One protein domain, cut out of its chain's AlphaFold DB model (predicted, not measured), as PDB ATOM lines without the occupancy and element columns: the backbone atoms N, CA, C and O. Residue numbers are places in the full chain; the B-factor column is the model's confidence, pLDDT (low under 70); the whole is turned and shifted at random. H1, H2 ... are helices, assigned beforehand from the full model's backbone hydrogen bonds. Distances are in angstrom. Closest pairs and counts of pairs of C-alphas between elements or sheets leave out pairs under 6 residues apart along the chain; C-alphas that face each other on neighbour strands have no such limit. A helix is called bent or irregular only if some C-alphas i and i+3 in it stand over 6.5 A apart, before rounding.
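This is residues 20 to 155 of the 609 residues of the protein "Bifunctional isocitrate dehydrogenase kinase/phosphatase" of Rhizobiales bacterium 62-47 (UniProt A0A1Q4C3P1). A long hairpin of bent helices H2 and H3 makes the length; H1, H5 and H6 pack on arm H2a. The printed part has 136 residues with six named helices: all helix. It is only just compact, close to loose: radius of gyration of the C-alphas 16.8 A, spans 55 by 33 by 31 A.

H1, residues 20 to 26, and H2a, 31 to 54, form a hairpin. H2b, 57 to 66, and H3a, 69 to 80, form another. H5, 105 to 118, touches H2a, closest C-alphas Ala 35 and Ala 111, 4.0 A. H6, 125 to 139, touches H2a and H3b, 83 to 97. H3b has 9 of 11 O i to N i+4 pairs within hydrogen-bond range.

By hydrogen bonds H2 and H3 are one helix each, but bent: C-alphas 54 and 57 are 6.6 A apart, 80 and 83 7.1 A; in irregular H3b, 89 and 92 6.7 A. C-alpha 20 is at (36.669, 17.521, 18.356).

The printed part has no cut; residues 142 to 144 are under pLDDT 70.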
ATOM      1  N   ASP A  20      37.315  16.907  19.516       92.75
ATOM      2  CA  ASP A  20      36.669  17.521  18.356       92.75
ATOM      3  C   ASP A  20      35.934  16.441  17.546       92.75
ATOM      4  O   ASP A  20      34.767  16.619  17.191       92.75
ATOM      5  N   LEU A  21      36.551  15.266  17.349       93.62
ATOM      6  CA  LEU A  21      35.876  14.113  16.729       93.62
ATOM      7  C   LEU A  21      34.678  13.617  17.549       93.62
ATOM      8  O   LEU A  21      33.663  13.219  16.974       93.62
ATOM      9  N   LEU A  22      34.782  13.620  18.880       93.19
ATOM     10  CA  LEU A  22      33.657  13.261  19.745       93.19
ATOM     11  C   LEU A  22      32.514  14.272  19.664       93.19
ATOM     12  O   LEU A  22      31.353  13.876  19.625       93.19
ATOM     13  N   ASP A  23      32.827  15.565  19.645       93.25
ATOM     14  CA  ASP A  23      31.832  16.628  19.520       93.25
ATOM     15  C   ASP A  23      31.129  16.577  18.152       93.25
ATOM     16  O   ASP A  23      29.910  16.725  18.085       93.25
ATOM     17  N   GLU A  24      31.860  16.270  17.071       93.88
ATOM     18  CA  GLU A  24      31.278  15.965  15.757       93.88
ATOM     19  C   GLU A  24      30.337  14.751  15.815       93.88
ATOM     20  O   GLU A  24      29.210  14.827  15.325       93.88
ATOM     21  N   LEU A  25      30.766  13.649  16.443       95.50
ATOM     22  CA  LEU A  25      29.960  12.432  16.591       95.50
ATOM     23  C   LEU A  25      28.665  12.693  17.371       95.50
ATOM     24  O   LEU A  25      27.597  12.257  16.954       95.50
ATOM     25  N   PHE A  26      28.737  13.412  18.490       94.31
ATOM     26  CA  PHE A  26      27.571  13.658  19.344       94.31
ATOM     27  C   PHE A  26      26.614  14.718  18.790       94.31
ATOM     28  O   PHE A  26      25.472  14.802  19.242       94.31
ATOM     29  N   ARG A  27      27.050  15.517  17.810       93.12
ATOM     30  CA  ARG A  27      26.191  16.451  17.064       93.12
ATOM     31  C   ARG A  27      25.612  15.863  15.780       93.12
ATOM     32  O   ARG A  27      24.874  16.565  15.096       93.12
ATOM     33  N   ALA A  28      25.958  14.627  15.431       92.75
ATOM     34  CA  ALA A  28      25.450  13.983  14.232       92.75
ATOM     35  C   ALA A  28      23.928  13.772  14.321       92.75
ATOM     36  O   ALA A  28      23.430  13.142  15.256       92.75
ATOM     37  N   ASP A  29      23.206  14.278  13.318       88.50
ATOM     38  CA  ASP A  29      21.735  14.273  13.277       88.50
ATOM     39  C   ASP A  29      21.145  13.009  12.621       88.50
ATOM     40  O   ASP A  29      19.936  12.770  12.695       88.50
ATOM     41  N   ASP A  30      21.976  12.206  11.949       93.19
ATOM     42  CA  ASP A  30      21.555  10.994  11.248       93.19
ATOM     43  C   ASP A  30      22.503   9.807  11.471       93.19
ATOM     44  O   ASP A  30      23.655   9.950  11.888       93.19
ATOM     45  N   LEU A  31      21.987   8.611  11.176       92.69
ATOM     46  CA  LEU A  31      22.667   7.339  11.411       92.69
ATOM     47  C   LEU A  31      23.965   7.188  10.597       92.69
ATOM     48  O   LEU A  31      24.905   6.547  11.064       92.69
ATOM     49  N   GLU A  32      24.045   7.761   9.391       93.94
ATOM     50  CA  GLU A  32      25.241   7.666   8.541       93.94
ATOM     51  C   GLU A  32      26.375   8.541   9.089       93.94
ATOM     52  O   GLU A  32      27.526   8.101   9.158       93.94
ATOM     53  N   GLN A  33      26.048   9.753   9.542       94.44
ATOM     54  CA  GLN A  33      26.988  10.651  10.210       94.44
ATOM     55  C   GLN A  33      27.467  10.067  11.541       94.44
ATOM     56  O   GLN A  33      28.671  10.074  11.810       94.44
ATOM     57  N   GLN A  34      26.558   9.495  12.339       95.31
ATOM     58  CA  GLN A  34      26.907   8.798  13.581       95.31
ATOM     59  C   GLN A  34      27.839   7.610  13.314       95.31
ATOM     60  O   GLN A  34      28.862   7.457  13.981       95.31
ATOM     61  N   ALA A  35      27.535   6.795  12.300       96.12
ATOM     62  CA  ALA A  35      28.365   5.661  11.910       96.12
ATOM     63  C   ALA A  35      29.778   6.089  11.478       96.12
ATOM     64  O   ALA A  35      30.773   5.519  11.933       96.12
ATOM     65  N   SER A  36      29.876   7.121  10.636       96.19
ATOM     66  CA  SER A  36      31.155   7.671  10.180       96.19
ATOM     67  C   SER A  36      31.967   8.277  11.332       96.19
ATOM     68  O   SER A  36      33.167   8.017  11.455       96.19
ATOM     69  N   GLY A  37      31.317   9.042  12.215       96.44
ATOM     70  CA  GLY A  37      31.949   9.631  13.394       96.44
ATOM     71  C   GLY A  37      32.460   8.567  14.366       96.44
ATOM     72  O   GLY A  37      33.609   8.644  14.802       96.44
ATOM     73  N   LEU A  38      31.672   7.517  14.628       96.69
ATOM     74  CA  LEU A  38      32.086   6.393  15.470       96.69
ATOM     75  C   LEU A  38      33.327   5.703  14.893       96.69
ATOM     76  O   LEU A  38      34.306   5.504  15.612       96.69
ATOM     77  N   ALA A  39      33.332   5.397  13.593       96.81
ATOM     78  CA  ALA A  39      34.486   4.793  12.932       96.81
ATOM     79  C   ALA A  39      35.756   5.657  13.066       96.81
ATOM     80  O   ALA A  39      36.821   5.135  13.405       96.81
ATOM     81  N   ARG A  40      35.647   6.979  12.858       96.56
ATOM     82  CA  ARG A  40      36.768   7.932  12.984       96.56
ATOM     83  C   ARG A  40      37.299   8.026  14.414       96.56
ATOM     84  O   ARG A  40      38.513   7.967  14.605       96.56
ATOM     85  N   VAL A  41      36.414   8.133  15.407       96.62
ATOM     86  CA  VAL A  41      36.789   8.193  16.831       96.62
ATOM     87  C   VAL A  41      37.535   6.925  17.241       96.62
ATOM     88  O   VAL A  41      38.624   7.005  17.807       96.62
ATOM     89  N   VAL A  42      36.989   5.747  16.920       96.44
ATOM     90  CA  VAL A  42      37.612   4.468  17.295       96.44
ATOM     91  C   VAL A  42      38.964   4.290  16.612       96.44
ATOM     92  O   VAL A  42      39.913   3.828  17.248       96.44
ATOM     93  N   LEU A  43      39.077   4.684  15.341       96.38
ATOM     94  CA  LEU A  43      40.339   4.618  14.615       96.38
ATOM     95  C   LEU A  43      41.400   5.540  15.230       96.38
ATOM     96  O   LEU A  43      42.517   5.085  15.455       96.38
ATOM     97  N   SER A  44      41.043   6.783  15.567       95.94
ATOM     98  CA  SER A  44      41.954   7.734  16.222       95.94
ATOM     99  C   SER A  44      42.478   7.188  17.557       95.94
ATOM    100  O   SER A  44      43.685   7.170  17.804       95.94
ATOM    101  N   VAL A  45      41.599   6.638  18.402       96.19
ATOM    102  CA  VAL A  45      41.998   6.024  19.683       96.19
ATOM    103  C   VAL A  45      42.926   4.822  19.457       96.19
ATOM    104  O   VAL A  45      43.943   4.683  20.145       96.19
ATOM    105  N   PHE A  46      42.619   3.969  18.472       96.00
ATOM    106  CA  PHE A  46      43.484   2.846  18.104       96.00
ATOM    107  C   PHE A  46      44.868   3.314  17.628       96.00
ATOM    108  O   PHE A  46      45.865   2.702  18.001       96.00
ATOM    109  N   GLU A  47      44.957   4.391  16.848       95.50
ATOM    110  CA  GLU A  47      46.229   4.932  16.356       95.50
ATOM    111  C   GLU A  47      47.133   5.419  17.491       95.50
ATOM    112  O   GLU A  47      48.321   5.083  17.509       95.50
ATOM    113  N   HIS A  48      46.576   6.126  18.478       94.75
ATOM    114  CA  HIS A  48      47.314   6.550  19.672       94.75
ATOM    115  C   HIS A  48      47.811   5.348  20.487       94.75
ATOM    116  O   HIS A  48      48.997   5.270  20.840       94.75
ATOM    117  N   TYR A  49      46.935   4.364  20.719       94.75
ATOM    118  CA  TYR A  49      47.305   3.104  21.362       94.75
ATOM    119  C   TYR A  49      48.438   2.400  20.598       94.75
ATOM    120  O   TYR A  49      49.445   1.998  21.193       94.75
ATOM    121  N   TYR A  50      48.289   2.251  19.281       94.56
ATOM    122  CA  TYR A  50      49.217   1.511  18.438       94.56
ATOM    123  C   TYR A  50      50.585   2.194  18.413       94.56
ATOM    124  O   TYR A  50      51.595   1.531  18.656       94.56
ATOM    125  N   ALA A  51      50.628   3.519  18.243       93.69
ATOM    126  CA  ALA A  51      51.856   4.304  18.308       93.69
ATOM    127  C   ALA A  51      52.590   4.110  19.646       93.69
ATOM    128  O   ALA A  51      53.790   3.816  19.662       93.69
ATOM    129  N   ARG A  52      51.873   4.179  20.779       93.44
ATOM    130  CA  ARG A  52      52.478   3.945  22.100       93.44
ATOM    131  C   ARG A  52      52.970   2.507  22.257       93.44
ATOM    132  O   ARG A  52      54.099   2.303  22.699       93.44
ATOM    133  N   SER A  53      52.163   1.518  21.876       92.81
ATOM    134  CA  SER A  53      52.521   0.094  21.946       92.81
ATOM    135  C   SER A  53      53.781  -0.219  21.132       92.81
ATOM    136  O   SER A  53      54.646  -0.978  21.580       92.81
ATOM    137  N   ARG A  54      53.926   0.425  19.969       92.06
ATOM    138  CA  ARG A  54      55.080   0.298  19.071       92.06
ATOM    139  C   ARG A  54      56.346   0.994  19.567       92.06
ATOM    140  O   ARG A  54      57.427   0.587  19.154       92.06
ATOM    141  N   HIS A  55      56.236   1.984  20.450       94.50
ATOM    142  CA  HIS A  55      57.392   2.674  21.028       94.50
ATOM    143  C   HIS A  55      58.025   1.916  22.208       94.50
ATOM    144  O   HIS A  55      59.235   1.983  22.415       94.50
ATOM    145  N   ILE A  56      57.230   1.149  22.965       95.31
ATOM    146  CA  ILE A  56      57.695   0.434  24.167       95.31
ATOM    147  C   ILE A  56      58.920  -0.472  23.912       95.31
ATOM    148  O   ILE A  56      59.802  -0.492  24.770       95.31
ATOM    149  N   PRO A  57      59.032  -1.223  22.796       95.62
ATOM    150  CA  PRO A  57      60.213  -2.047  22.556       95.62
ATOM    151  C   PRO A  57      61.545  -1.296  22.498       95.62
ATOM    152  O   PRO A  57      62.539  -1.812  23.006       95.62
ATOM    153  N   GLU A  58      61.564  -0.073  21.968       95.56
ATOM    154  CA  GLU A  58      62.768   0.768  21.965       95.56
ATOM    155  C   GLU A  58      63.123   1.245  23.379       95.56
ATOM    156  O   GLU A  58      64.288   1.247  23.773       95.56
ATOM    157  N   LEU A  59      62.116   1.556  24.201       97.06
ATOM    158  CA  LEU A  59      62.333   1.871  25.618       97.06
ATOM    159  C   LEU A  59      62.886   0.663  26.388       97.06
ATOM    160  O   LEU A  59      63.753   0.819  27.246       97.06
ATOM    161  N   ALA A  60      62.427  -0.549  26.065       96.44
ATOM    162  CA  ALA A  60      62.927  -1.778  26.679       96.44
ATOM    163  C   ALA A  60      64.386  -2.067  26.287       96.44
ATOM    164  O   ALA A  60      65.165  -2.505  27.137       96.44
ATOM    165  N   LYS A  61      64.774  -1.770  25.037       97.25
ATOM    166  CA  LYS A  61      66.175  -1.788  24.595       97.25
ATOM    167  C   LYS A  61      67.024  -0.825  25.431       97.25
ATOM    168  O   LYS A  61      67.993  -1.257  26.052       97.25
ATOM    169  N   ALA A  62      66.611   0.439  25.534       97.56
ATOM    170  CA  ALA A  62      67.336   1.448  26.310       97.56
ATOM    171  C   ALA A  62      67.442   1.073  27.804       97.56
ATOM    172  O   ALA A  62      68.489   1.247  28.437       97.56
ATOM    173  N   ALA A  63      66.380   0.503  28.384       97.19
ATOM    174  CA  ALA A  63      66.390  -0.001  29.756       97.19
ATOM    175  C   ALA A  63      67.391  -1.156  29.939       97.19
ATOM    176  O   ALA A  63      68.099  -1.202  30.948       97.19
ATOM    177  N   PHE A  64      67.510  -2.056  28.957       97.44
ATOM    178  CA  PHE A  64      68.513  -3.121  28.968       97.44
ATOM    179  C   PHE A  64      69.947  -2.579  28.889       97.44
ATOM    180  O   PHE A  64      70.804  -2.983  29.680       97.44
ATOM    181  N   GLU A  65      70.207  -1.633  27.990       97.19
ATOM    182  CA  GLU A  65      71.525  -1.015  27.796       97.19
ATOM    183  C   GLU A  65      71.989  -0.245  29.040       97.19
ATOM    184  O   GLU A  65      73.153  -0.323  29.437       97.19
ATOM    185  N   THR A  66      71.055   0.426  29.719       96.88
ATOM    186  CA  THR A  66      71.314   1.191  30.949       96.88
ATOM    187  C   THR A  66      71.217   0.359  32.233       96.88
ATOM    188  O   THR A  66      71.520   0.866  33.315       96.88
ATOM    189  N   ARG A  67      70.848  -0.927  32.136       95.94
ATOM    190  CA  ARG A  67      70.616  -1.850  33.268       95.94
ATOM    191  C   ARG A  67      69.499  -1.389  34.214       95.94
ATOM    192  O   ARG A  67      69.506  -1.707  35.407       95.94
ATOM    193  N   ASN A  68      68.524  -0.648  33.693       95.69
ATOM    194  CA  ASN A  68      67.365  -0.187  34.443       95.69
ATOM    195  C   ASN A  68      66.285  -1.281  34.515       95.69
ATOM    196  O   ASN A  68      65.256  -1.235  33.847       95.69
ATOM    197  N   TRP A  69      66.519  -2.289  35.359       92.31
ATOM    198  CA  TRP A  69      65.631  -3.455  35.467       92.31
ATOM    199  C   TRP A  69      64.233  -3.127  35.983       92.31
ATOM    200  O   TRP A  69      63.271  -3.799  35.613       92.31
ATOM    201  N   ARG A  70      64.110  -2.090  36.821       91.00
ATOM    202  CA  ARG A  70      62.806  -1.620  37.303       91.00
ATOM    203  C   ARG A  70      61.966  -1.094  36.146       91.00
ATOM    204  O   ARG A  70      60.792  -1.436  36.047       91.00
ATOM    205  N   GLU A  71      62.594  -0.347  35.243       93.62
ATOM    206  CA  GLU A  71      61.934   0.160  34.048       93.62
ATOM    207  C   GLU A  71      61.497  -0.965  33.109       93.62
ATOM    208  O   GLU A  71      60.371  -0.933  32.627       93.62
ATOM    209  N   THR A  72      62.299  -2.021  32.924       90.75
ATOM    210  CA  THR A  72      61.868  -3.178  32.118       90.75
ATOM    211  C   THR A  72      60.581  -3.814  32.654       90.75
ATOM    212  O   THR A  72      59.671  -4.116  31.882       90.75
ATOM    213  N   VAL A  73      60.468  -3.990  33.976       87.44
ATOM    214  CA  VAL A  73      59.248  -4.537  34.599       87.44
ATOM    215  C   VAL A  73      58.071  -3.572  34.434       87.44
ATOM    216  O   VAL A  73      56.970  -4.010  34.090       87.44
ATOM    217  N   ARG A  74      58.295  -2.263  34.621       90.69
ATOM    218  CA  ARG A  74      57.273  -1.224  34.415       90.69
ATOM    219  C   ARG A  74      56.752  -1.231  32.978       90.69
ATOM    220  O   ARG A  74      55.542  -1.268  32.777       90.69
ATOM    221  N   LEU A  75      57.643  -1.259  31.987       92.69
ATOM    222  CA  LEU A  75      57.306  -1.295  30.562       92.69
ATOM    223  C   LEU A  75      56.566  -2.577  30.168       92.69
ATOM    224  O   LEU A  75      55.624  -2.514  29.378       92.69
ATOM    225  N   SER A  76      56.952  -3.726  30.731       89.00
ATOM    226  CA  SER A  76      56.253  -4.994  30.500       89.00
ATOM    227  C   SER A  76      54.813  -4.944  31.014       89.00
ATOM    228  O   SER A  76      53.893  -5.323  30.288       89.00
ATOM    229  N   ARG A  77      54.599  -4.420  32.232       87.00
ATOM    230  CA  ARG A  77      53.253  -4.209  32.794       87.00
ATOM    231  C   ARG A  77      52.456  -3.198  31.978       87.00
ATOM    232  O   ARG A  77      51.336  -3.494  31.582       87.00
ATOM    233  N   HIS A  78      53.060  -2.052  31.656       89.56
ATOM    234  CA  HIS A  78      52.435  -1.007  30.842       89.56
ATOM    235  C   HIS A  78      51.956  -1.568  29.506       89.56
ATOM    236  O   HIS A  78      50.800  -1.400  29.145       89.56
ATOM    237  N   ARG A  79      52.802  -2.318  28.791       89.69
ATOM    238  CA  ARG A  79      52.439  -2.915  27.497       89.69
ATOM    239  C   ARG A  79      51.266  -3.892  27.585       89.69
ATOM    240  O   ARG A  79      50.523  -4.018  26.616       89.69
ATOM    241  N   LEU A  80      51.127  -4.587  28.709       84.25
ATOM    242  CA  LEU A  80      50.045  -5.538  28.939       84.25
ATOM    243  C   LEU A  80      48.708  -4.832  29.206       84.25
ATOM    244  O   LEU A  80      47.681  -5.287  28.713       84.25
ATOM    245  N   THR A  81      48.721  -3.711  29.934       86.19
ATOM    246  CA  THR A  81      47.498  -3.026  30.386       86.19
ATOM    247  C   THR A  81      47.031  -1.896  29.468       86.19
ATOM    248  O   THR A  81      45.846  -1.565  29.476       86.19
ATOM    249  N   ILE A  82      47.907  -1.321  28.631       90.19
ATOM    250  CA  ILE A  82      47.556  -0.159  27.792       90.19
ATOM    251  C   ILE A  82      46.372  -0.405  26.862       90.19
ATOM    252  O   ILE A  82      45.586   0.505  26.648       90.19
ATOM    253  N   TYR A  83      46.209  -1.608  26.314       91.62
ATOM    254  CA  TYR A  83      45.099  -1.881  25.402       91.62
ATOM    255  C   TYR A  83      43.746  -1.690  26.099       91.62
ATOM    256  O   TYR A  83      42.867  -1.011  25.573       91.62
ATOM    257  N   ALA A  84      43.601  -2.263  27.299       89.06
ATOM    258  CA  ALA A  84      42.401  -2.116  28.112       89.06
ATOM    259  C   ALA A  84      42.218  -0.661  28.563       89.06
ATOM    260  O   ALA A  84      41.132  -0.121  28.401       89.06
ATOM    261  N   ALA A  85      43.293   0.011  28.988       90.62
ATOM    262  CA  ALA A  85      43.223   1.404  29.432       90.62
ATOM    263  C   ALA A  85      42.628   2.352  28.369       90.62
ATOM    264  O   ALA A  85      41.820   3.213  28.703       90.62
ATOM    265  N   TYR A  86      42.977   2.182  27.089       93.00
ATOM    266  CA  TYR A  86      42.399   2.988  26.003       93.00
ATOM    267  C   TYR A  86      40.909   2.676  25.770       93.00
ATOM    268  O   TYR A  86      40.119   3.585  25.511       93.00
ATOM    269  N   LEU A  87      40.497   1.409  25.896       92.19
ATOM    270  CA  LEU A  87      39.080   1.029  25.822       92.19
ATOM    271  C   LEU A  87      38.278   1.569  27.014       92.19
ATOM    272  O   LEU A  87      37.166   2.062  26.824       92.19
ATOM    273  N   ASP A  88      38.844   1.516  28.218       90.25
ATOM    274  CA  ASP A  88      38.209   1.962  29.462       90.25
ATOM    275  C   ASP A  88      38.015   3.481  29.503       90.25
ATOM    276  O   ASP A  88      37.060   3.967  30.107       90.25
ATOM    277  N   GLN A  89      38.871   4.243  28.817       90.88
ATOM    278  CA  GLN A  89      38.688   5.684  28.640       90.88
ATOM    279  C   GLN A  89      37.559   6.007  27.652       90.88
ATOM    280  O   GLN A  89      36.750   6.898  27.907       90.88
ATOM    281  N   LEU A  90      37.482   5.281  26.531       92.44
ATOM    282  CA  LEU A  90      36.512   5.555  25.466       92.44
ATOM    283  C   LEU A  90      35.091   5.073  25.812       92.44
ATOM    284  O   LEU A  90      34.102   5.740  25.501       92.44
ATOM    285  N   THR A  91      34.972   3.920  26.472       92.31
ATOM    286  CA  THR A  91      33.686   3.240  26.714       92.31
ATOM    287  C   THR A  91      32.670   4.106  27.481       92.31
ATOM    288  O   THR A  91      31.531   4.211  27.016       92.31
ATOM    289  N   PRO A  92      33.002   4.752  28.620       91.50
ATOM    290  CA  PRO A  92      32.042   5.567  29.374       91.50
ATOM    291  C   PRO A  92      31.545   6.786  28.590       91.50
ATOM    292  O   PRO A  92      30.382   7.178  28.720       91.50
ATOM    293  N   VAL A  93      32.420   7.360  27.760       92.00
ATOM    294  CA  VAL A  93      32.121   8.523  26.921       92.00
ATOM    295  C   VAL A  93      31.131   8.140  25.823       92.00
ATOM    296  O   VAL A  93      30.095   8.790  25.691       92.00
ATOM    297  N   LEU A  94      31.374   7.031  25.116       93.56
ATOM    298  CA  LEU A  94      30.444   6.520  24.102       93.56
ATOM    299  C   LEU A  94      29.098   6.097  24.704       93.56
ATOM    300  O   LEU A  94      28.061   6.448  24.156       93.56
ATOM    301  N   ARG A  95      29.090   5.415  25.860       91.19
ATOM    302  CA  ARG A  95      27.837   5.030  26.543       91.19
ATOM    303  C   ARG A  95      26.962   6.231  26.902       91.19
ATOM    304  O   ARG A  95      25.743   6.102  26.923       91.19
ATOM    305  N   SER A  96      27.584   7.365  27.220       91.00
ATOM    306  CA  SER A  96      26.870   8.573  27.639       91.00
ATOM    307  C   SER A  96      26.437   9.438  26.454       91.00
ATOM    308  O   SER A  96      25.331   9.970  26.473       91.00
ATOM    309  N   GLY A  97      27.303   9.602  25.449       91.31
ATOM    310  CA  GLY A  97      27.069  10.511  24.322       91.31
ATOM    311  C   GLY A  97      26.459   9.874  23.072       91.31
ATOM    312  O   GLY A  97      25.931  10.602  22.241       91.31
ATOM    313  N   LEU A  98      26.491   8.542  22.942       92.19
ATOM    314  CA  LEU A  98      25.869   7.804  21.836       92.19
ATOM    315  C   LEU A  98      25.211   6.505  22.349       92.19
ATOM    316  O   LEU A  98      25.726   5.413  22.095       92.19
ATOM    317  N   PRO A  99      24.107   6.578  23.119       88.56
ATOM    318  CA  PRO A  99      23.453   5.402  23.709       88.56
ATOM    319  C   PRO A  99      23.052   4.316  22.695       88.56
ATOM    320  O   PRO A  99      22.964   3.138  23.049       88.56
ATOM    321  N   GLU A 100      22.853   4.696  21.431       90.06
ATOM    322  CA  GLU A 100      22.535   3.828  20.298       90.06
ATOM    323  C   GLU A 100      23.556   2.697  20.120       90.06
ATOM    324  O   GLU A 100      23.176   1.613  19.681       90.06
ATOM    325  N   VAL A 101      24.817   2.870  20.547       87.25
ATOM    326  CA  VAL A 101      25.842   1.806  20.480       87.25
ATOM    327  C   VAL A 101      25.471   0.546  21.268       87.25
ATOM    328  O   VAL A 101      26.011  -0.524  20.983       87.25
ATOM    329  N   ALA A 102      24.573   0.642  22.254       83.94
ATOM    330  CA  ALA A 102      24.096  -0.510  23.017       83.94
ATOM    331  C   ALA A 102      22.926  -1.236  22.325       83.94
ATOM    332  O   ALA A 102      22.763  -2.453  22.444       83.94
ATOM    333  N   THR A 103      22.091  -0.505  21.588       84.69
ATOM    334  CA  THR A 103      20.783  -1.009  21.147       84.69
ATOM    335  C   THR A 103      20.638  -1.151  19.639       84.69
ATOM    336  O   THR A 103      19.879  -2.017  19.207       84.69
ATOM    337  N   ASP A 104      21.343  -0.348  18.844       89.75
ATOM    338  CA  ASP A 104      21.169  -0.270  17.394       89.75
ATOM    339  C   ASP A 104      22.240  -1.076  16.645       89.75
ATOM    340  O   ASP A 104      23.406  -0.694  16.548       89.75
ATOM    341  N   GLU A 105      21.831  -2.214  16.089       89.88
ATOM    342  CA  GLU A 105      22.697  -3.052  15.256       89.88
ATOM    343  C   GLU A 105      22.994  -2.410  13.889       89.88
ATOM    344  O   GLU A 105      24.076  -2.609  13.343       89.88
ATOM    345  N   SER A 106      22.081  -1.588  13.360       93.12
ATOM    346  CA  SER A 106      22.263  -0.924  12.060       93.12
ATOM    347  C   SER A 106      23.379   0.118  12.131       93.12
ATOM    348  O   SER A 106      24.149   0.260  11.181       93.12
ATOM    349  N   LEU A 107      23.515   0.801  13.274       93.81
ATOM    350  CA  LEU A 107      24.659   1.673  13.551       93.81
ATOM    351  C   LEU A 107      25.976   0.892  13.452       93.81
ATOM    352  O   LEU A 107      26.896   1.342  12.773       93.81
ATOM    353  N   TRP A 108      26.062  -0.284  14.087       93.25
ATOM    354  CA  TRP A 108      27.261  -1.129  14.037       93.25
ATOM    355  C   TRP A 108      27.576  -1.609  12.621       93.25
ATOM    356  O   TRP A 108      28.729  -1.522  12.210       93.25
ATOM    357  N   GLU A 109      26.580  -2.072  11.865       92.56
ATOM    358  CA  GLU A 109      26.771  -2.522  10.479       92.56
ATOM    359  C   GLU A 109      27.308  -1.399   9.575       92.56
ATOM    360  O   GLU A 109      28.246  -1.608   8.797       92.56
ATOM    361  N   LEU A 110      26.744  -0.190   9.683       95.25
ATOM    362  CA  LEU A 110      27.191   0.974   8.913       95.25
ATOM    363  C   LEU A 110      28.580   1.439   9.357       95.25
ATOM    364  O   LEU A 110      29.458   1.630   8.515       95.25
ATOM    365  N   ALA A 111      28.801   1.585  10.664       96.06
ATOM    366  CA  ALA A 111      30.058   2.081  11.207       96.06
ATOM    367  C   ALA A 111      31.212   1.110  10.938       96.06
ATOM    368  O   ALA A 111      32.316   1.538  10.611       96.06
ATOM    369  N   GLU A 112      30.956  -0.199  10.991       94.94
ATOM    370  CA  GLU A 112      31.943  -1.218  10.647       94.94
ATOM    371  C   GLU A 112      32.354  -1.135   9.175       94.94
ATOM    372  O   GLU A 112      33.537  -1.256   8.859       94.94
ATOM    373  N   ARG A 113      31.410  -0.872   8.260       94.06
ATOM    374  CA  ARG A 113      31.731  -0.660   6.843       94.06
ATOM    375  C   ARG A 113      32.643   0.552   6.648       94.06
ATOM    376  O   ARG A 113      33.632   0.440   5.922       94.06
ATOM    377  N   GLU A 114      32.333   1.674   7.296       95.69
ATOM    378  CA  GLU A 114      33.173   2.879   7.247       95.69
ATOM    379  C   GLU A 114      34.557   2.617   7.866       95.69
ATOM    380  O   GLU A 114      35.585   2.976   7.290       95.69
ATOM    381  N   PHE A 115      34.607   1.905   8.995       95.62
ATOM    382  CA  PHE A 115      35.849   1.525   9.667       95.62
ATOM    383  C   PHE A 115      36.721   0.618   8.787       95.62
ATOM    384  O   PHE A 115      37.908   0.884   8.598       95.62
ATOM    385  N   LEU A 116      36.136  -0.418   8.176       92.88
ATOM    386  CA  LEU A 116      36.820  -1.326   7.249       92.88
ATOM    387  C   LEU A 116      37.359  -0.605   6.008       92.88
ATOM    388  O   LEU A 116      38.416  -0.982   5.495       92.88
ATOM    389  N   ALA A 117      36.646   0.413   5.519       92.44
ATOM    390  CA  ALA A 117      37.122   1.262   4.432       92.44
ATOM    391  C   ALA A 117      38.319   2.121   4.879       92.44
ATOM    392  O   ALA A 117      39.311   2.202   4.155       92.44
ATOM    393  N   ALA A 118      38.267   2.696   6.083       93.81
ATOM    394  CA  ALA A 118      39.326   3.544   6.630       93.81
ATOM    395  C   ALA A 118      40.626   2.782   6.945       93.81
ATOM    396  O   ALA A 118      41.719   3.337   6.824       93.81
ATOM    397  N   ILE A 119      40.532   1.502   7.319       93.06
ATOM    398  CA  ILE A 119      41.709   0.664   7.605       93.06
ATOM    399  C   ILE A 119      42.237  -0.098   6.383       93.06
ATOM    400  O   ILE A 119      43.203  -0.857   6.486       93.06
ATOM    401  N   PHE A 120      41.613   0.069   5.218       88.56
ATOM    402  CA  PHE A 120      41.980  -0.660   4.011       88.56
ATOM    403  C   PHE A 120      43.448  -0.412   3.617       88.56
ATOM    404  O   PHE A 120      43.930   0.716   3.641       88.56
ATOM    405  N   HIS A 121      44.168  -1.479   3.246       84.12
ATOM    406  CA  HIS A 121      45.603  -1.480   2.908       84.12
ATOM    407  C   HIS A 121      46.591  -1.084   4.019       84.12
ATOM    408  O   HIS A 121      47.798  -1.043   3.756       84.12
ATOM    409  N   ARG A 122      46.132  -0.845   5.251       88.81
ATOM    410  CA  ARG A 122      47.031  -0.676   6.401       88.81
ATOM    411  C   ARG A 122      47.636  -2.019   6.798       88.81
ATOM    412  O   ARG A 122      47.007  -3.063   6.629       88.81
ATOM    413  N   TYR A 123      48.859  -1.993   7.323       87.81
ATOM    414  CA  TYR A 123      49.514  -3.208   7.811       87.81
ATOM    415  C   TYR A 123      48.767  -3.766   9.028       87.81
ATOM    416  O   TYR A 123      48.487  -4.954   9.098       87.81
ATOM    417  N   GLU A 124      48.361  -2.873   9.923       91.50
ATOM    418  CA  GLU A 124      47.687  -3.144  11.187       91.50
ATOM    419  C   GLU A 124      46.157  -3.227  11.098       91.50
ATOM    420  O   GLU A 124      45.468  -3.095  12.109       91.50
ATOM    421  N   ALA A 125      45.608  -3.423   9.895       91.44
ATOM    422  CA  ALA A 125      44.163  -3.442   9.660       91.44
ATOM    423  C   ALA A 125      43.450  -4.537  10.469       91.44
ATOM    424  O   ALA A 125      42.386  -4.310  11.040       91.44
ATOM    425  N   ASP A 126      44.044  -5.722  10.555       89.56
ATOM    426  CA  ASP A 126      43.509  -6.831  11.340       89.56
ATOM    427  C   ASP A 126      43.514  -6.517  12.846       89.56
ATOM    428  O   ASP A 126      42.571  -6.850  13.565       89.56
ATOM    429  N   PHE A 127      44.539  -5.808  13.322       92.44
ATOM    430  CA  PHE A 127      44.649  -5.408  14.715       92.44
ATOM    431  C   PHE A 127      43.670  -4.290  15.068       92.44
ATOM    432  O   PHE A 127      43.023  -4.352  16.116       92.44
ATOM    433  N   ALA A 128      43.508  -3.317  14.173       94.31
ATOM    434  CA  ALA A 128      42.485  -2.287  14.280       94.31
ATOM    435  C   ALA A 128      41.088  -2.919  14.336       94.31
ATOM    436  O   ALA A 128      40.261  -2.548  15.166       94.31
ATOM    437  N   PHE A 129      40.838  -3.943  13.518       93.69
ATOM    438  CA  PHE A 129      39.569  -4.665  13.525       93.69
ATOM    439  C   PHE A 129      39.366  -5.506  14.797       93.69
ATOM    440  O   PHE A 129      38.284  -5.524  15.387       93.69
ATOM    441  N   ALA A 130      40.426  -6.120  15.327       92.50
ATOM    442  CA  ALA A 130      40.375  -6.757  16.641       92.50
ATOM    443  C   ALA A 130      40.107  -5.742  17.776       92.50
ATOM    444  O   ALA A 130      39.452  -6.091  18.764       92.50
ATOM    445  N   PHE A 131      40.587  -4.497  17.646       94.19
ATOM    446  CA  PHE A 131      40.266  -3.376  18.539       94.19
ATOM    447  C   PHE A 131      38.795  -2.978  18.453       94.19
ATOM    448  O   PHE A 131      38.132  -2.926  19.488       94.19
ATOM    449  N   TRP A 132      38.258  -2.836  17.241       94.44
ATOM    450  CA  TRP A 132      36.834  -2.607  16.983       94.44
ATOM    451  C   TRP A 132      35.938  -3.646  17.673       94.44
ATOM    452  O   TRP A 132      35.064  -3.303  18.472       94.44
ATOM    453  N   HIS A 133      36.208  -4.938  17.466       92.06
ATOM    454  CA  HIS A 133      35.453  -6.001  18.132       92.06
ATOM    455  C   HIS A 133      35.632  -6.011  19.653       92.06
ATOM    456  O   HIS A 133      34.716  -6.393  20.382       92.06
ATOM    457  N   SER A 134      36.803  -5.612  20.158       92.06
ATOM    458  CA  SER A 134      37.034  -5.533  21.603       92.06
ATOM    459  C   SER A 134      36.250  -4.392  22.234       92.06
ATOM    460  O   SER A 134      35.610  -4.623  23.253       92.06
ATOM    461  N   LEU A 135      36.202  -3.222  21.593       93.25
ATOM    462  CA  LEU A 135      35.335  -2.125  22.013       93.25
ATOM    463  C   LEU A 135      33.871  -2.566  22.051       93.25
ATOM    464  O   LEU A 135      33.195  -2.371  23.059       93.25
ATOM    465  N   ARG A 136      33.396  -3.222  20.986       91.38
ATOM    466  CA  ARG A 136      32.025  -3.736  20.928       91.38
ATOM    467  C   ARG A 136      31.724  -4.710  22.072       91.38
ATOM    468  O   ARG A 136      30.665  -4.615  22.685       91.38
ATOM    469  N   ARG A 137      32.665  -5.605  22.405       89.19
ATOM    470  CA  ARG A 137      32.539  -6.544  23.540       89.19
ATOM    471  C   ARG A 137      32.437  -5.830  24.877       89.19
ATOM    472  O   ARG A 137      31.602  -6.212  25.682       89.19
ATOM    473  N   VAL A 138      33.264  -4.813  25.101       88.00
ATOM    474  CA  VAL A 138      33.243  -4.038  26.347       88.00
ATOM    475  C   VAL A 138      31.941  -3.243  26.463       88.00
ATOM    476  O   VAL A 138      31.303  -3.247  27.514       88.00
ATOM    477  N   LEU A 139      31.483  -2.613  25.376       87.44
ATOM    478  CA  LEU A 139      30.219  -1.874  25.359       87.44
ATOM    479  C   LEU A 139      29.022  -2.779  25.677       87.44
ATOM    480  O   LEU A 139      28.180  -2.378  26.483       87.44
ATOM    481  N   LEU A 140      29.007  -3.996  25.124       82.88
ATOM    482  CA  LEU A 140      27.921  -4.976  25.227       82.88
ATOM    483  C   LEU A 140      28.166  -6.079  26.275       82.88
ATOM    484  O   LEU A 140      27.518  -7.117  26.215       82.88
ATOM    485  N   GLU A 141      29.079  -5.898  27.235       71.94
ATOM    486  CA  GLU A 141      29.518  -6.962  28.164       71.94
ATOM    487  C   GLU A 141      28.364  -7.636  28.935       71.94
ATOM    488  O   GLU A 141      28.404  -8.834  29.217       71.94
ATOM    489  N   ASN A 142      27.300  -6.884  29.234       67.56
ATOM    490  CA  ASN A 142      26.123  -7.382  29.955       67.56
ATOM    491  C   ASN A 142      25.093  -8.079  29.060       67.56
ATOM    492  O   ASN A 142      24.103  -8.621  29.553       67.56
ATOM    493  N   GLU A 143      25.306  -8.063  27.752       63.88
ATOM    494  CA  GLU A 143      24.421  -8.668  26.781       63.88
ATOM    495  C   GLU A 143      25.103  -9.927  26.248       63.88
ATOM    496  O   GLU A 143      26.238  -9.875  25.785       63.88
ATOM    497  N   TRP A 144      24.425 -11.077  26.272       65.19
ATOM    498  CA  TRP A 144      24.926 -12.355  25.731       65.19
ATOM    499  C   TRP A 144      25.104 -12.346  24.201       65.19
ATOM    500  O   TRP A 144      25.093 -13.389  23.552       65.19
ATOM    501  N   ARG A 145      25.256 -11.164  23.598       72.12
ATOM    502  CA  ARG A 145      25.408 -10.956  22.166       72.12
ATOM    503  C   ARG A 145      26.772 -11.477  21.727       72.12
ATOM    504  O   ARG A 145      27.790 -10.907  22.129       72.12
ATOM    505  N   PRO A 146      26.816 -12.532  20.896       67.75
ATOM    506  CA  PRO A 146      28.082 -13.072  20.451       67.75
ATOM    507  C   PRO A 146      28.846 -12.087  19.581       67.75
ATOM    508  O   PRO A 146      28.271 -11.489  18.672       67.75
ATOM    509  N   ILE A 147      30.150 -11.971  19.815       74.50
ATOM    510  CA  ILE A 147      31.037 -11.149  18.990       74.50
ATOM    511  C   ILE A 147      32.186 -12.017  18.501       74.50
ATOM    512  O   ILE A 147      32.814 -12.751  19.267       74.50
ATOM    513  N   ALA A 148      32.451 -11.928  17.201       76.06
ATOM    514  CA  ALA A 148      33.441 -12.752  16.542       76.06
ATOM    515  C   ALA A 148      34.870 -12.491  17.055       76.06
ATOM    516  O   ALA A 148      35.242 -11.395  17.489       76.06
ATOM    517  N   TYR A 149      35.675 -13.548  16.987       75.50
ATOM    518  CA  TYR A 149      37.121 -13.520  17.180       75.50
ATOM    519  C   TYR A 149      37.786 -13.978  15.885       75.50
ATOM    520  O   TYR A 149      38.487 -14.988  15.852       75.50
ATOM    521  N   ASP A 150      37.525 -13.246  14.810       76.81
ATOM    522  CA  ASP A 150      38.142 -13.456  13.511       76.81
ATOM    523  C   ASP A 150      38.693 -12.136  12.960       76.81
ATOM    524  O   ASP A 150      38.393 -11.048  13.452       76.81
ATOM    525  N   SER A 151      39.584 -12.253  11.980       67.94
ATOM    526  CA  SER A 151      40.067 -11.126  11.183       67.94
ATOM    527  C   SER A 151      39.079 -10.746  10.076       67.94
ATOM    528  O   SER A 151      39.250  -9.700   9.454       67.94
ATOM    529  N   GLY A 152      38.057 -11.576   9.834       70.38
ATOM    530  CA  GLY A 152      36.934 -11.343   8.936       70.38
ATOM    531  C   GLY A 152      37.311 -10.661   7.628       70.38
ATOM    532  O   GLY A 152      38.196 -11.094   6.888       70.38
ATOM    533  N   ALA A 153      36.642  -9.544   7.353       62.50
ATOM    534  CA  ALA A 153      36.880  -8.750   6.157       62.50
ATOM    535  C   ALA A 153      38.266  -8.083   6.124       62.50
ATOM    536  O   ALA A 153      38.688  -7.684   5.044       62.50
ATOM    537  N   ALA A 154      38.983  -7.958   7.243       61.16
ATOM    538  CA  ALA A 154      40.334  -7.394   7.293       61.16
ATOM    539  C   ALA A 154      41.437  -8.418   6.942       61.16
ATOM    540  O   ALA A 154      42.589  -8.033   6.727       61.16
ATOM    541  N   GLU A 155      41.109  -9.713   6.837       65.25
ATOM    542  CA  GLU A 155      42.079 -10.775   6.567       65.25
ATOM    543  C   GLU A 155      42.773 -10.629   5.198       65.25
ATOM    544  O   GLU A 155      42.141 -10.374   4.172       65.25
TER     545      GLU A 155